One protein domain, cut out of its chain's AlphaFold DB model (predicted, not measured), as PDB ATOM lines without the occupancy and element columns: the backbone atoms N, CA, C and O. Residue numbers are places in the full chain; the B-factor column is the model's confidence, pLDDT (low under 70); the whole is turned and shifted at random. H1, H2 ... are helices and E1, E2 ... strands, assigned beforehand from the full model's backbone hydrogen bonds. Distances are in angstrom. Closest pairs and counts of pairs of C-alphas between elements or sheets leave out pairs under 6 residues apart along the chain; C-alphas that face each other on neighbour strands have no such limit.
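This is residues 91 to 145 and 174 to 223 of the 269 residues of an uncharacterized protein of Ajellomyces capsulatus (strain NAm1 / WU24) (UniProt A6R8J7). A strongly twisted sheet of four antiparallel strands makes the core, with the long helix H1 slanting over one face at its E1 side and the shorter helix H3 over the other face at its E4 side. After H3, the last stretch folds back, and its residues 221 to 222 run beside the start of E4; the tiny helix H2 lies just past the end of E2. The printed part has 105 residues, with three named helices and four named strands in the order H1, E1, E2, H2, E3, E4, H3; the sheet's order is E1, E2, E3, E4, and the class is mixed, helices and strands. It is compact, with a radius of gyration of the C-alphas of 13.4 A and spans of 36 by 35 by 24 A.

Start at Arg 91 and go on to C-alpha 98 at (286.810, 334.828, 211.125); from there H1, residues 98 to 114, runs 24.4 A. Next come E1, residues 120 to 128, 22.3 A long with a bend of 55 degrees at residue 125, and E2, residues 134 to 140, 17.9 A long. H2, residues 142 to 145, spans 5.1 A. Beyond the cut, find C-alpha 180 at (302.482, 318.118, 229.768), where E3, residues 180 to 186, begins its 18.6 A. E4, residues 192 to 197, covers 15.9 A, and H3, residues 200 to 208, runs 12.4 A to C-alpha 208 at (297.800, 337.788, 240.198).

Look first at the hairpin of E1 and E2, antiparallel at 160 degrees, where N 123 and O 137 are 2.8 A apart, within hydrogen-bond range. E2 and E3 are antiparallel at 149 degrees, with N 136 and O 184 at 2.9 A. The hairpin of E3 and E4 is antiparallel at 132 degrees, with N 185 and O 194 at 2.8 A. H1 is on the sheet at a height of 9.7 A, over E1 and only just over E2, where 3 of its C-alphas fall; on the local plane it runs slantwise to E1 at 53 degrees. Its closest C-alphas to E1 are those of Glu 108 and Ala 122, 5.6 A apart. H3 is on the opposite face at a height of 8.5 A, over E4, and slantwise to it at 45 degrees on the local plane; this gives three layers, helices on both faces of a sheet. The closest C-alphas of E4 and H3 are those of Gly 197 and Cys 203, 4.1 A apart. H2 is only just not on the sheet, with 4 pairs of C-alphas within 10 A. In H1 and H3 every O i to N i+4 pair is within hydrogen-bond range; H2 is too short for such a pair.

The C-alphas of Ala 98 and Gly 217, the two farthest apart, are 38.6 A from each other. Residues 146 to 173 are not printed, and C-alphas 145 and 174 are 10.1 A apart across this cut, which lies in the link from H2 to E3. The links that are printed whole are tight. Residues 209 to 223 hold no named element. The mean pLDDT of the printed part is 87.1, and residues 142 to 145 and 174 to 178 are under 70.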
ATOM      1  N   ARG A  91     289.955 337.464 227.204       86.88
ATOM      2  CA  ARG A  91     289.904 336.159 226.556       86.88
ATOM      3  C   ARG A  91     289.850 336.331 225.048       86.88
ATOM      4  O   ARG A  91     289.139 337.185 224.517       86.88
ATOM      5  N   VAL A  92     290.625 335.508 224.369       85.00
ATOM      6  CA  VAL A  92     290.681 335.482 222.919       85.00
ATOM      7  C   VAL A  92     289.658 334.451 222.433       85.00
ATOM      8  O   VAL A  92     289.795 333.263 222.717       85.00
ATOM      9  N   SER A  93     288.601 334.900 221.749       79.38
ATOM     10  CA  SER A  93     287.606 333.995 221.159       79.38
ATOM     11  C   SER A  93     287.994 333.620 219.734       79.38
ATOM     12  O   SER A  93     288.354 334.475 218.927       79.38
ATOM     13  N   ARG A  94     287.902 332.326 219.421       74.69
ATOM     14  CA  ARG A  94     288.161 331.777 218.082       74.69
ATOM     15  C   ARG A  94     286.899 331.744 217.210       74.69
ATOM     16  O   ARG A  94     287.001 331.509 216.011       74.69
ATOM     17  N   THR A  95     285.724 331.915 217.811       70.44
ATOM     18  CA  THR A  95     284.446 331.541 217.187       70.44
ATOM     19  C   THR A  95     283.684 332.738 216.633       70.44
ATOM     20  O   THR A  95     282.928 332.577 215.681       70.44
ATOM     21  N   ASP A  96     283.883 333.924 217.205       71.56
ATOM     22  CA  ASP A  96     283.023 335.076 216.917       71.56
ATOM     23  C   ASP A  96     283.433 335.834 215.643       71.56
ATOM     24  O   ASP A  96     282.566 336.336 214.935       71.56
ATOM     25  N   ASP A  97     284.728 335.848 215.302       83.06
ATOM     26  CA  ASP A  97     285.271 336.606 214.168       83.06
ATOM     27  C   ASP A  97     286.264 335.777 213.337       83.06
ATOM     28  O   ASP A  97     287.318 335.354 213.824       83.06
ATOM     29  N   ALA A  98     285.968 335.597 212.045       86.25
ATOM     30  CA  ALA A  98     286.810 334.828 211.125       86.25
ATOM     31  C   ALA A  98     288.205 335.449 210.927       86.25
ATOM     32  O   ALA A  98     289.205 334.729 210.899       86.25
ATOM     33  N   ASP A  99     288.286 336.780 210.841       86.94
ATOM     34  CA  ASP A  99     289.551 337.500 210.656       86.94
ATOM     35  C   ASP A  99     290.455 337.384 211.891       86.94
ATOM     36  O   ASP A  99     291.659 337.143 211.777       86.94
ATOM     37  N   VAL A 100     289.868 337.489 213.088       85.00
ATOM     38  CA  VAL A 100     290.586 337.312 214.358       85.00
ATOM     39  C   VAL A 100     291.072 335.872 214.482       85.00
ATOM     40  O   VAL A 100     292.242 335.639 214.783       85.00
ATOM     41  N   ALA A 101     290.215 334.895 214.179       87.69
ATOM     42  CA  ALA A 101     290.588 333.486 214.182       87.69
ATOM     43  C   ALA A 101     291.744 333.188 213.211       87.69
ATOM     44  O   ALA A 101     292.663 332.445 213.563       87.69
ATOM     45  N   ALA A 102     291.737 333.787 212.017       89.06
ATOM     46  CA  ALA A 102     292.817 333.653 211.042       89.06
ATOM     47  C   ALA A 102     294.133 334.271 211.544       89.06
ATOM     48  O   ALA A 102     295.188 333.639 211.425       89.06
ATOM     49  N   ALA A 103     294.078 335.457 212.158       91.06
ATOM     50  CA  ALA A 103     295.248 336.102 212.753       91.06
ATOM     51  C   ALA A 103     295.866 335.236 213.862       91.06
ATOM     52  O   ALA A 103     297.070 334.982 213.849       91.06
ATOM     53  N   LEU A 104     295.034 334.695 214.759       90.50
ATOM     54  CA  LEU A 104     295.481 333.788 215.819       90.50
ATOM     55  C   LEU A 104     296.131 332.534 215.256       90.50
ATOM     56  O   LEU A 104     297.187 332.140 215.729       90.50
ATOM     57  N   ARG A 105     295.555 331.934 214.209       91.25
ATOM     58  CA  ARG A 105     296.164 330.777 213.539       91.25
ATOM     59  C   ARG A 105     297.533 331.108 212.947       91.25
ATOM     60  O   ARG A 105     298.428 330.265 212.990       91.25
ATOM     61  N   GLY A 106     297.712 332.319 212.418       92.00
ATOM     62  CA  GLY A 106     299.011 332.817 211.966       92.00
ATOM     63  C   GLY A 106     300.018 332.954 213.111       92.00
ATOM     64  O   GLY A 106     301.140 332.461 213.000       92.00
ATOM     65  N   TRP A 107     299.610 333.562 214.225       93.31
ATOM     66  CA  TRP A 107     300.463 333.765 215.401       93.31
ATOM     67  C   TRP A 107     300.822 332.454 216.107       93.31
ATOM     68  O   TRP A 107     301.986 332.224 216.416       93.31
ATOM     69  N   GLU A 108     299.861 331.549 216.288       94.12
ATOM     70  CA  GLU A 108     300.086 330.197 216.815       94.12
ATOM     71  C   GLU A 108     301.094 329.437 215.946       94.12
ATOM     72  O   GLU A 108     302.035 328.833 216.459       94.12
ATOM     73  N   ARG A 109     300.952 329.517 214.614       92.50
ATOM     74  CA  ARG A 109     301.896 328.900 213.673       92.50
ATOM     75  C   ARG A 109     303.289 329.524 213.767       92.50
ATOM     76  O   ARG A 109     304.273 328.792 213.702       92.50
ATOM     77  N   TYR A 110     303.380 330.845 213.925       93.38
ATOM     78  CA  TYR A 110     304.654 331.527 214.148       93.38
ATOM     79  C   TYR A 110     305.334 331.003 215.417       93.38
ATOM     80  O   TYR A 110     306.471 330.535 215.357       93.38
ATOM     81  N   ILE A 111     304.618 330.982 216.544       93.75
ATOM     82  CA  ILE A 111     305.138 330.469 217.818       93.75
ATOM     83  C   ILE A 111     305.598 329.017 217.655       93.75
ATOM     84  O   ILE A 111     306.719 328.670 218.026       93.75
ATOM     85  N   GLN A 112     304.770 328.180 217.030       91.94
ATOM     86  CA  GLN A 112     305.085 326.775 216.808       91.94
ATOM     87  C   GLN A 112     306.373 326.575 216.005       91.94
ATOM     88  O   GLN A 112     307.129 325.651 216.293       91.94
ATOM     89  N   ASN A 113     306.622 327.412 214.998       93.38
ATOM     90  CA  ASN A 113     307.806 327.307 214.153       93.38
ATOM     91  C   ASN A 113     309.063 327.821 214.869       93.38
ATOM     92  O   ASN A 113     310.090 327.148 214.896       93.38
ATOM     93  N   HIS A 114     308.976 328.998 215.488       90.81
ATOM     94  CA  HIS A 114     310.141 329.667 216.071       90.81
ATOM     95  C   HIS A 114     310.573 329.096 217.424       90.81
ATOM     96  O   HIS A 114     311.741 329.249 217.795       90.81
ATOM     97  N   TYR A 115     309.666 328.418 218.131       91.44
ATOM     98  CA  TYR A 115     309.910 327.797 219.432       91.44
ATOM     99  C   TYR A 115     309.780 326.267 219.400       91.44
ATOM    100  O   TYR A 115     309.709 325.646 220.459       91.44
ATOM    101  N   ALA A 116     309.806 325.650 218.210       89.00
ATOM    102  CA  ALA A 116     309.645 324.204 218.011       89.00
ATOM    103  C   ALA A 116     310.587 323.340 218.870       89.00
ATOM    104  O   ALA A 116     310.272 322.199 219.194       89.00
ATOM    105  N   THR A 117     311.757 323.875 219.235       88.25
ATOM    106  CA  THR A 117     312.738 323.197 220.096       88.25
ATOM    107  C   THR A 117     312.273 323.071 221.549       88.25
ATOM    108  O   THR A 117     312.685 322.145 222.240       88.25
ATOM    109  N   TYR A 118     311.442 324.000 222.020       87.81
ATOM    110  CA  TYR A 118     311.044 324.106 223.425       87.81
ATOM    111  C   TYR A 118     309.602 323.664 223.653       87.81
ATOM    112  O   TYR A 118     309.304 323.042 224.672       87.81
ATOM    113  N   ILE A 119     308.711 324.004 222.721       90.50
ATOM    114  CA  ILE A 119     307.270 323.832 222.877       90.50
ATOM    115  C   ILE A 119     306.609 323.348 221.584       90.50
ATOM    116  O   ILE A 119     307.062 323.595 220.465       90.50
ATOM    117  N   SER A 120     305.490 322.667 221.765       89.31
ATOM    118  CA  SER A 120     304.617 322.142 220.722       89.31
ATOM    119  C   SER A 120     303.162 322.481 221.027       89.31
ATOM    120  O   SER A 120     302.818 322.748 222.170       89.31
ATOM    121  N   GLN A 121     302.312 322.493 220.006       89.38
ATOM    122  CA  GLN A 121     300.884 322.781 220.106       89.38
ATOM    123  C   GLN A 121     300.580 324.082 220.873       89.38
ATOM    124  O   GLN A 121     299.924 324.072 221.910       89.38
ATOM    125  N   ALA A 122     301.087 325.209 220.366       92.12
ATOM    126  CA  ALA A 122     300.831 326.522 220.954       92.12
ATOM    127  C   ALA A 122     299.388 327.001 220.696       92.12
ATOM    128  O   ALA A 122     298.938 327.048 219.549       92.12
ATOM    129  N   GLU A 123     298.699 327.417 221.756       93.12
ATOM    130  CA  GLU A 123     297.361 328.006 221.716       93.12
ATOM    131  C   GLU A 123     297.301 329.293 222.545       93.12
ATOM    132  O   GLU A 123     297.646 329.309 223.728       93.12
ATOM    133  N   ILE A 124     296.839 330.384 221.931       92.88
ATOM    134  CA  ILE A 124     296.703 331.683 222.601       92.88
ATOM    135  C   ILE A 124     295.375 331.719 223.362       92.88
ATOM    136  O   ILE A 124     294.308 331.617 222.761       92.88
ATOM    137  N   LEU A 125     295.438 331.920 224.679       91.25
ATOM    138  CA  LEU A 125     294.267 331.907 225.562       91.25
ATOM    139  C   LEU A 125     293.797 333.314 225.933       91.25
ATOM    140  O   LEU A 125     292.613 333.643 225.816       91.25
ATOM    141  N   LEU A 126     294.726 334.152 226.400       91.19
ATOM    142  CA  LEU A 126     294.428 335.501 226.879       91.19
ATOM    143  C   LEU A 126     295.403 336.530 226.315       91.19
ATOM    144  O   LEU A 126     296.565 336.235 226.048       91.19
ATOM    145  N   LYS A 127     294.926 337.768 226.207       91.44
ATOM    146  CA  LYS A 127     295.721 338.949 225.867       91.44
ATOM    147  C   LYS A 127     295.652 339.968 227.000       91.44
ATOM    148  O   LYS A 127     294.564 340.288 227.475       91.44
ATOM    149  N   HIS A 128     296.789 340.537 227.382       91.50
ATOM    150  CA  HIS A 128     296.863 341.638 228.335       91.50
ATOM    151  C   HIS A 128     296.838 342.997 227.613       91.50
ATOM    152  O   HIS A 128     297.803 343.388 226.956       91.50
ATOM    153  N   ARG A 129     295.752 343.766 227.762       86.69
ATOM    154  CA  ARG A 129     295.494 345.021 227.024       86.69
ATOM    155  C   ARG A 129     296.524 346.128 227.268       86.69
ATOM    156  O   ARG A 129     296.767 346.914 226.365       86.69
ATOM    157  N   GLY A 130     297.110 346.199 228.465       84.88
ATOM    158  CA  GLY A 130     298.056 347.264 228.836       84.88
ATOM    159  C   GLY A 130     299.536 346.930 228.628       84.88
ATOM    160  O   GLY A 130     300.366 347.822 228.701       84.88
ATOM    161  N   LEU A 131     299.865 345.655 228.399       86.56
ATOM    162  CA  LEU A 131     301.255 345.184 228.263       86.56
ATOM    163  C   LEU A 131     301.529 344.592 226.881       86.56
ATOM    164  O   LEU A 131     302.655 344.196 226.611       86.56
ATOM    165  N   GLY A 132     300.494 344.445 226.051       88.69
ATOM    166  CA  GLY A 132     300.600 343.758 224.769       88.69
ATOM    167  C   GLY A 132     300.947 342.270 224.891       88.69
ATOM    168  O   GLY A 132     301.197 341.638 223.880       88.69
ATOM    169  N   ALA A 133     300.954 341.693 226.095       92.44
ATOM    170  CA  ALA A 133     301.403 340.324 226.318       92.44
ATOM    171  C   ALA A 133     300.312 339.285 226.019       92.44
ATOM    172  O   ALA A 133     299.115 339.562 226.163       92.44
ATOM    173  N   PHE A 134     300.730 338.070 225.671       93.88
ATOM    174  CA  PHE A 134     299.837 336.957 225.354       93.88
ATOM    175  C   PHE A 134     300.113 335.763 226.263       93.88
ATOM    176  O   PHE A 134     301.255 335.326 226.385       93.88
ATOM    177  N   LEU A 135     299.066 335.220 226.887       94.31
ATOM    178  CA  LEU A 135     299.153 333.953 227.604       94.31
ATOM    179  C   LEU A 135     298.893 332.811 226.630       94.31
ATOM    180  O   LEU A 135     297.830 332.751 226.004       94.31
ATOM    181  N   VAL A 136     299.857 331.905 226.537       94.81
ATOM    182  CA  VAL A 136     299.857 330.798 225.587       94.81
ATOM    183  C   VAL A 136     299.978 329.488 226.351       94.81
ATOM    184  O   VAL A 136     300.913 329.307 227.133       94.81
ATOM    185  N   ALA A 137     299.042 328.575 226.116       93.44
ATOM    186  CA  ALA A 137     299.189 327.185 226.514       93.44
ATOM    187  C   ALA A 137     300.003 326.453 225.449       93.44
ATOM    188  O   ALA A 137     299.736 326.592 224.255       93.44
ATOM    189  N   ALA A 138     301.009 325.694 225.864       92.94
ATOM    190  CA  ALA A 138     301.797 324.883 224.953       92.94
ATOM    191  C   ALA A 138     302.222 323.574 225.614       92.94
ATOM    192  O   ALA A 138     302.503 323.519 226.809       92.94
ATOM    193  N   GLN A 139     302.294 322.515 224.822       91.31
ATOM    194  CA  GLN A 139     302.757 321.208 225.254       91.31
ATOM    195  C   GLN A 139     304.272 321.114 225.186       91.31
ATOM    196  O   GLN A 139     304.893 321.446 224.170       91.31
ATOM    197  N   VAL A 140     304.880 320.589 226.243       86.19
ATOM    198  CA  VAL A 140     306.303 320.259 226.223       86.19
ATOM    199  C   VAL A 140     306.477 318.801 225.800       86.19
ATOM    200  O   VAL A 140     305.801 317.927 226.352       86.19
ATOM    201  N   PRO A 141     307.361 318.513 224.825       77.62
ATOM    202  CA  PRO A 141     307.597 317.149 224.370       77.62
ATOM    203  C   PRO A 141     308.057 316.254 225.527       77.62
ATOM    204  O   PRO A 141     308.900 316.655 226.332       77.62
ATOM    205  N   ALA A 142     307.533 315.024 225.572       65.81
ATOM    206  CA  ALA A 142     307.722 314.054 226.657       65.81
ATOM    207  C   ALA A 142     309.196 313.848 227.084       65.81
ATOM    208  O   ALA A 142     309.503 313.617 228.252       65.81
ATOM    209  N   SER A 143     310.140 313.984 226.145       59.06
ATOM    210  CA  SER A 143     311.581 313.866 226.413       59.06
ATOM    211  C   SER A 143     312.136 314.949 227.348       59.06
ATOM    212  O   SER A 143     313.169 314.725 227.970       59.06
ATOM    213  N   ALA A 144     311.469 316.100 227.459       59.03
ATOM    214  CA  ALA A 144     311.846 317.198 228.349       59.03
ATOM    215  C   ALA A 144     311.012 317.247 229.646       59.03
ATOM    216  O   ALA A 144     311.396 317.937 230.585       59.03
ATOM    217  N   SER A 145     309.887 316.525 229.732       54.66
ATOM    218  CA  SER A 145     309.086 316.392 230.964       54.66
ATOM    219  C   SER A 145     309.515 315.217 231.852       54.66
ATOM    220  O   SER A 145     309.177 315.200 233.032       54.66
ATOM    221  N   THR A 174     298.080 316.240 231.276       64.12
ATOM    222  CA  THR A 174     299.015 315.330 230.649       64.12
ATOM    223  C   THR A 174     298.204 314.485 229.687       64.12
ATOM    224  O   THR A 174     297.405 313.645 230.104       64.12
ATOM    225  N   ASP A 175     298.348 314.742 228.390       64.25
ATOM    226  CA  ASP A 175     297.635 313.954 227.390       64.25
ATOM    227  C   ASP A 175     298.144 312.503 227.426       64.25
ATOM    228  O   ASP A 175     299.266 312.233 227.858       64.25
ATOM    229  N   ALA A 176     297.362 311.549 226.911       60.53
ATOM    230  CA  ALA A 176     297.718 310.120 226.865       60.53
ATOM    231  C   ALA A 176     299.073 309.813 226.175       60.53
ATOM    232  O   ALA A 176     299.582 308.698 226.268       60.53
ATOM    233  N   ASN A 177     299.660 310.804 225.495       60.81
ATOM    234  CA  ASN A 177     300.988 310.785 224.883       60.81
ATOM    235  C   ASN A 177     302.137 311.162 225.856       60.81
ATOM    236  O   ASN A 177     303.293 311.241 225.450       60.81
ATOM    237  N   GLY A 178     301.839 311.437 227.131       68.38
ATOM    238  CA  GLY A 178     302.820 311.865 228.134       68.38
ATOM    239  C   GLY A 178     303.320 313.306 227.960       68.38
ATOM    240  O   GLY A 178     304.363 313.670 228.507       68.38
ATOM    241  N   THR A 179     302.621 314.127 227.176       78.94
ATOM    242  CA  THR A 179     302.944 315.544 226.976       78.94
ATOM    243  C   THR A 179     302.245 316.396 228.028       78.94
ATOM    244  O   THR A 179     301.033 316.306 228.196       78.94
ATOM    245  N   ALA A 180     303.012 317.221 228.743       85.31
ATOM    246  CA  ALA A 180     302.482 318.118 229.768       85.31
ATOM    247  C   ALA A 180     302.195 319.502 229.171       85.31
ATOM    248  O   ALA A 180     303.065 320.089 228.514       85.31
ATOM    249  N   THR A 181     300.994 320.026 229.417       90.12
ATOM    250  CA  THR A 181     300.617 321.396 229.039       90.12
ATOM    251  C   THR A 181     301.198 322.394 230.033       90.12
ATOM    252  O   THR A 181     300.995 322.258 231.230       90.12
ATOM    253  N   ARG A 182     301.902 323.412 229.536       92.44
ATOM    254  CA  ARG A 182     302.508 324.493 230.320       92.44
ATOM    255  C   ARG A 182     302.057 325.859 229.809       92.44
ATOM    256  O   ARG A 182     301.702 326.007 228.639       92.44
ATOM    257  N   PHE A 183     302.107 326.868 230.676       94.12
ATOM    258  CA  PHE A 183     301.587 328.206 230.392       94.12
ATOM    259  C   PHE A 183     302.707 329.242 230.326       94.12
ATOM    260  O   PHE A 183     303.401 329.505 231.311       94.12
ATOM    261  N   TYR A 184     302.858 329.857 229.159       95.38
ATOM    262  CA  TYR A 184     303.919 330.809 228.850       95.38
ATOM    263  C   TYR A 184     303.341 332.197 228.593       95.38
ATOM    264  O   TYR A 184     302.313 332.341 227.932       95.38
ATOM    265  N   LEU A 185     304.034 333.226 229.072       95.25
ATOM    266  CA  LEU A 185     303.744 334.614 228.745       95.25
ATOM    267  C   LEU A 185     304.672 335.066 227.624       95.25
ATOM    268  O   LEU A 185     305.892 335.057 227.787       95.25
ATOM    269  N   PHE A 186     304.077 335.458 226.506       95.50
ATOM    270  CA  PHE A 186     304.763 336.013 225.349       95.50
ATOM    271  C   PHE A 186     304.689 337.537 225.358       95.50
ATOM    272  O   PHE A 186     303.677 338.117 225.763       95.50
ATOM    273  N   SER A 187     305.754 338.177 224.880       94.38
ATOM    274  CA  SER A 187     305.760 339.603 224.553       94.38
ATOM    275  C   SER A 187     304.845 339.912 223.361       94.38
ATOM    276  O   SER A 187     304.425 339.017 222.626       94.38
ATOM    277  N   GLU A 188     304.537 341.193 223.154       91.88
ATOM    278  CA  GLU A 188     303.674 341.652 222.055       91.88
ATOM    279  C   GLU A 188     304.189 341.257 220.668       91.88
ATOM    280  O   GLU A 188     303.413 340.881 219.792       91.88
ATOM    281  N   ASP A 189     305.505 341.302 220.484       92.31
ATOM    282  CA  ASP A 189     306.196 340.949 219.245       92.31
ATOM    283  C   ASP A 189     306.441 339.437 219.083       92.31
ATOM    284  O   ASP A 189     307.020 339.011 218.084       92.31
ATOM    285  N   LEU A 190     306.022 338.617 220.057       93.25
ATOM    286  CA  LEU A 190     306.261 337.170 220.120       93.25
ATOM    287  C   LEU A 190     307.755 336.777 220.083       93.25
ATOM    288  O   LEU A 190     308.086 335.609 219.846       93.25
ATOM    289  N   ALA A 191     308.672 337.724 220.307       91.94
ATOM    290  CA  ALA A 191     310.116 337.491 220.252       91.94
ATOM    291  C   ALA A 191     310.666 336.869 221.540       91.94
ATOM    292  O   ALA A 191     311.705 336.199 221.512       91.94
ATOM    293  N   GLU A 192     309.967 337.084 222.653       94.19
ATOM    294  CA  GLU A 192     310.300 336.548 223.964       94.19
ATOM    295  C   GLU A 192     309.129 335.764 224.539       94.19
ATOM    296  O   GLU A 192     307.972 336.175 224.432       94.19
ATOM    297  N   ALA A 193     309.442 334.665 225.216       94.38
ATOM    298  CA  ALA A 193     308.480 333.925 226.010       94.38
ATOM    299  C   ALA A 193     309.092 333.490 227.336       94.38
ATOM    300  O   ALA A 193     310.272 333.144 227.410       94.38
ATOM    301  N   ARG A 194     308.287 333.466 228.396       94.62
ATOM    302  CA  ARG A 194     308.724 332.965 229.699       94.62
ATOM    303  C   ARG A 194     307.652 332.115 230.358       94.62
ATOM    304  O   ARG A 194     306.469 332.435 230.283       94.62
ATOM    305  N   LEU A 195     308.077 331.030 231.000       94.75
ATOM    306  CA  LEU A 195     307.181 330.120 231.702       94.75
ATOM    307  C   LEU A 195     306.604 330.800 232.948       94.75
ATOM    308  O   LEU A 195     307.337 331.294 233.805       94.75
ATOM    309  N   VAL A 196     305.278 330.823 233.032       94.69
ATOM    310  CA  VAL A 196     304.545 331.382 234.171       94.69
ATOM    311  C   VAL A 196     304.126 330.277 235.124       94.69
ATOM    312  O   VAL A 196     304.252 330.446 236.331       94.69
ATOM    313  N   GLY A 197     303.657 329.143 234.605       90.94
ATOM    314  CA  GLY A 197     303.225 328.022 235.429       90.94
ATOM    315  C   GLY A 197     303.224 326.699 234.675       90.94
ATOM    316  O   GLY A 197     302.978 326.657 233.467       90.94
ATOM    317  N   ASN A 198     303.497 325.624 235.415       90.00
ATOM    318  CA  ASN A 198     303.371 324.248 234.931       90.00
ATOM    319  C   ASN A 198     301.906 323.793 234.874       90.00
ATOM    320  O   ASN A 198     301.571 322.950 234.056       90.00
ATOM    321  N   ASP A 199     301.050 324.432 235.670       89.00
ATOM    322  CA  ASP A 199     299.624 324.146 235.789       89.00
ATOM    323  C   ASP A 199     298.824 325.439 235.681       89.00
ATOM    324  O   ASP A 199     299.351 326.546 235.861       89.00
ATOM    325  N   TRP A 200     297.527 325.294 235.426       87.19
ATOM    326  CA  TRP A 200     296.633 326.429 235.254       87.19
ATOM    327  C   TRP A 200     296.516 327.275 236.525       87.19
ATOM    328  O   TRP A 200     296.678 328.495 236.479       87.19
ATOM    329  N   ASP A 201     296.311 326.637 237.676       88.06
ATOM    330  CA  ASP A 201     296.185 327.320 238.964       88.06
ATOM    331  C   ASP A 201     297.479 328.035 239.370       88.06
ATOM    332  O   ASP A 201     297.449 329.201 239.771       88.06
ATOM    333  N   SER A 202     298.628 327.375 239.184       88.56
ATOM    334  CA  SER A 202     299.957 327.958 239.404       88.56
ATOM    335  C   SER A 202     300.188 329.174 238.501       88.56
ATOM    336  O   SER A 202     300.679 330.209 238.955       88.56
ATOM    337  N   CYS A 203     299.780 329.082 237.231       90.81
ATOM    338  CA  CYS A 203     299.832 330.193 236.290       90.81
ATOM    339  C   CYS A 203     298.975 331.372 236.768       90.81
ATOM    340  O   CYS A 203     299.464 332.497 236.854       90.81
ATOM    341  N   LEU A 204     297.709 331.129 237.117       90.75
ATOM    342  CA  LEU A 204     296.803 332.173 237.594       90.75
ATOM    343  C   LEU A 204     297.303 332.825 238.883       90.75
ATOM    344  O   LEU A 204     297.236 334.045 239.005       90.75
ATOM    345  N   HIS A 205     297.823 332.045 239.830       90.75
ATOM    346  CA  HIS A 205     298.412 332.585 241.053       90.75
ATOM    347  C   HIS A 205     299.570 333.541 240.734       90.75
ATOM    348  O   HIS A 205     299.570 334.678 241.197       90.75
ATOM    349  N   ASN A 206     300.486 333.134 239.856       90.94
ATOM    350  CA  ASN A 206     301.647 333.935 239.470       90.94
ATOM    351  C   ASN A 206     301.294 335.212 238.686       90.94
ATOM    352  O   ASN A 206     301.960 336.235 238.855       90.94
ATOM    353  N   LEU A 207     300.234 335.181 237.869       91.31
ATOM    354  CA  LEU A 207     299.726 336.359 237.152       91.31
ATOM    355  C   LEU A 207     298.974 337.352 238.053       91.31
ATOM    356  O   LEU A 207     298.814 338.510 237.668       91.31
ATOM    357  N   ARG A 208     298.487 336.917 239.224       88.75
ATOM    358  CA  ARG A 208     297.800 337.788 240.198       88.75
ATOM    359  C   ARG A 208     298.767 338.604 241.050       88.75
ATOM    360  O   ARG A 208     298.378 339.651 241.564       88.75
ATOM    361  N   GLU A 209     299.996 338.128 241.214       86.00
ATOM    362  CA  GLU A 209     301.047 338.845 241.933       86.00
ATOM    363  C   GLU A 209     301.496 340.087 241.144       86.00
ATOM    364  O   GLU A 209     301.540 340.083 239.913       86.00
ATOM    365  N   MET A 210     301.835 341.170 241.851       75.88
ATOM    366  CA  MET A 210     302.319 342.412 241.244       75.88
ATOM    367  C   MET A 210     303.688 342.775 241.834       75.88
ATOM    368  O   MET A 210     303.754 343.133 243.013       75.88
ATOM    369  N   PRO A 211     304.781 342.735 241.051       84.19
ATOM    370  CA  PRO A 211     304.864 342.371 239.629       84.19
ATOM    371  C   PRO A 211     304.601 340.878 239.376       84.19
ATOM    372  O   PRO A 211     304.773 340.064 240.283       84.19
ATOM    373  N   PHE A 212     304.240 340.523 238.136       88.75
ATOM    374  CA  PHE A 212     304.003 339.126 237.762       88.75
ATOM    375  C   PHE A 212     305.186 338.246 238.148       88.75
ATOM    376  O   PHE A 212     306.347 338.577 237.871       88.75
ATOM    377  N   ARG A 213     304.880 337.104 238.759       91.69
ATOM    378  CA  ARG A 213     305.879 336.077 239.032       91.69
ATOM    379  C   ARG A 213     305.997 335.140 237.837       91.69
ATOM    380  O   ARG A 213     305.057 334.938 237.076       91.69
ATOM    381  N   TYR A 214     307.182 334.576 237.686       92.69
ATOM    382  CA  TYR A 214     307.466 333.523 236.721       92.69
ATOM    383  C   TYR A 214     307.880 332.278 237.490       92.69
ATOM    384  O   TYR A 214     308.261 332.382 238.658       92.69
ATOM    385  N   GLU A 215     307.833 331.122 236.837       91.19
ATOM    386  CA  GLU A 215     308.324 329.893 237.452       91.19
ATOM    387  C   GLU A 215     309.814 330.046 237.815       91.19
ATOM    388  O   GLU A 215     310.602 330.642 237.064       91.19
ATOM    389  N   ASP A 216     310.188 329.590 239.010       83.31
ATOM    390  CA  ASP A 216     311.527 329.776 239.557       83.31
ATOM    391  C   ASP A 216     312.563 329.038 238.695       83.31
ATOM    392  O   ASP A 216     312.454 327.846 238.433       83.31
ATOM    393  N   GLY A 217     313.587 329.762 238.235       80.81
ATOM    394  CA  GLY A 217     314.607 329.208 237.337       80.81
ATOM    395  C   GLY A 217     314.200 329.130 235.861       80.81
ATOM    396  O   GLY A 217     315.028 328.732 235.041       80.81
ATOM    397  N   SER A 218     312.990 329.568 235.492       88.06
ATOM    398  CA  SER A 218     312.559 329.608 234.091       88.06
ATOM    399  C   SER A 218     313.445 330.536 233.237       88.06
ATOM    400  O   SER A 218     313.552 331.737 233.532       88.06
ATOM    401  N   PRO A 219     314.074 330.026 232.160       89.50
ATOM    402  CA  PRO A 219     314.818 330.862 231.229       89.50
ATOM    403  C   PRO A 219     313.864 331.670 230.339       89.50
ATOM    404  O   PRO A 219     312.744 331.245 230.047       89.50
ATOM    405  N   VAL A 220     314.327 332.828 229.862       92.81
ATOM    406  CA  VAL A 220     313.640 333.562 228.790       92.81
ATOM    407  C   VAL A 220     313.901 332.826 227.480       92.81
ATOM    408  O   VAL A 220     315.038 332.764 227.008       92.81
ATOM    409  N   LEU A 221     312.847 332.268 226.899       91.50
ATOM    410  CA  LEU A 221     312.877 331.676 225.574       91.50
ATOM    411  C   LEU A 221     312.888 332.804 224.543       91.50
ATOM    412  O   LEU A 221     312.126 333.763 224.646       91.50
ATOM    413  N   ARG A 222     313.756 332.682 223.543       92.12
ATOM    414  CA  ARG A 222     313.852 333.623 222.427       92.12
ATOM    415  C   ARG A 222     313.413 332.924 221.158       92.12
ATOM    416  O   ARG A 222     313.817 331.783 220.928       92.12
ATOM    417  N   ALA A 223     312.638 333.616 220.333       88.12
ATOM    418  CA  ALA A 223     312.323 333.136 218.998       88.12
ATOM    419  C   ALA A 223     313.637 332.855 218.254       88.12
ATOM    420  O   ALA A 223     314.522 333.712 218.177       88.12
TER     421      ALA A 223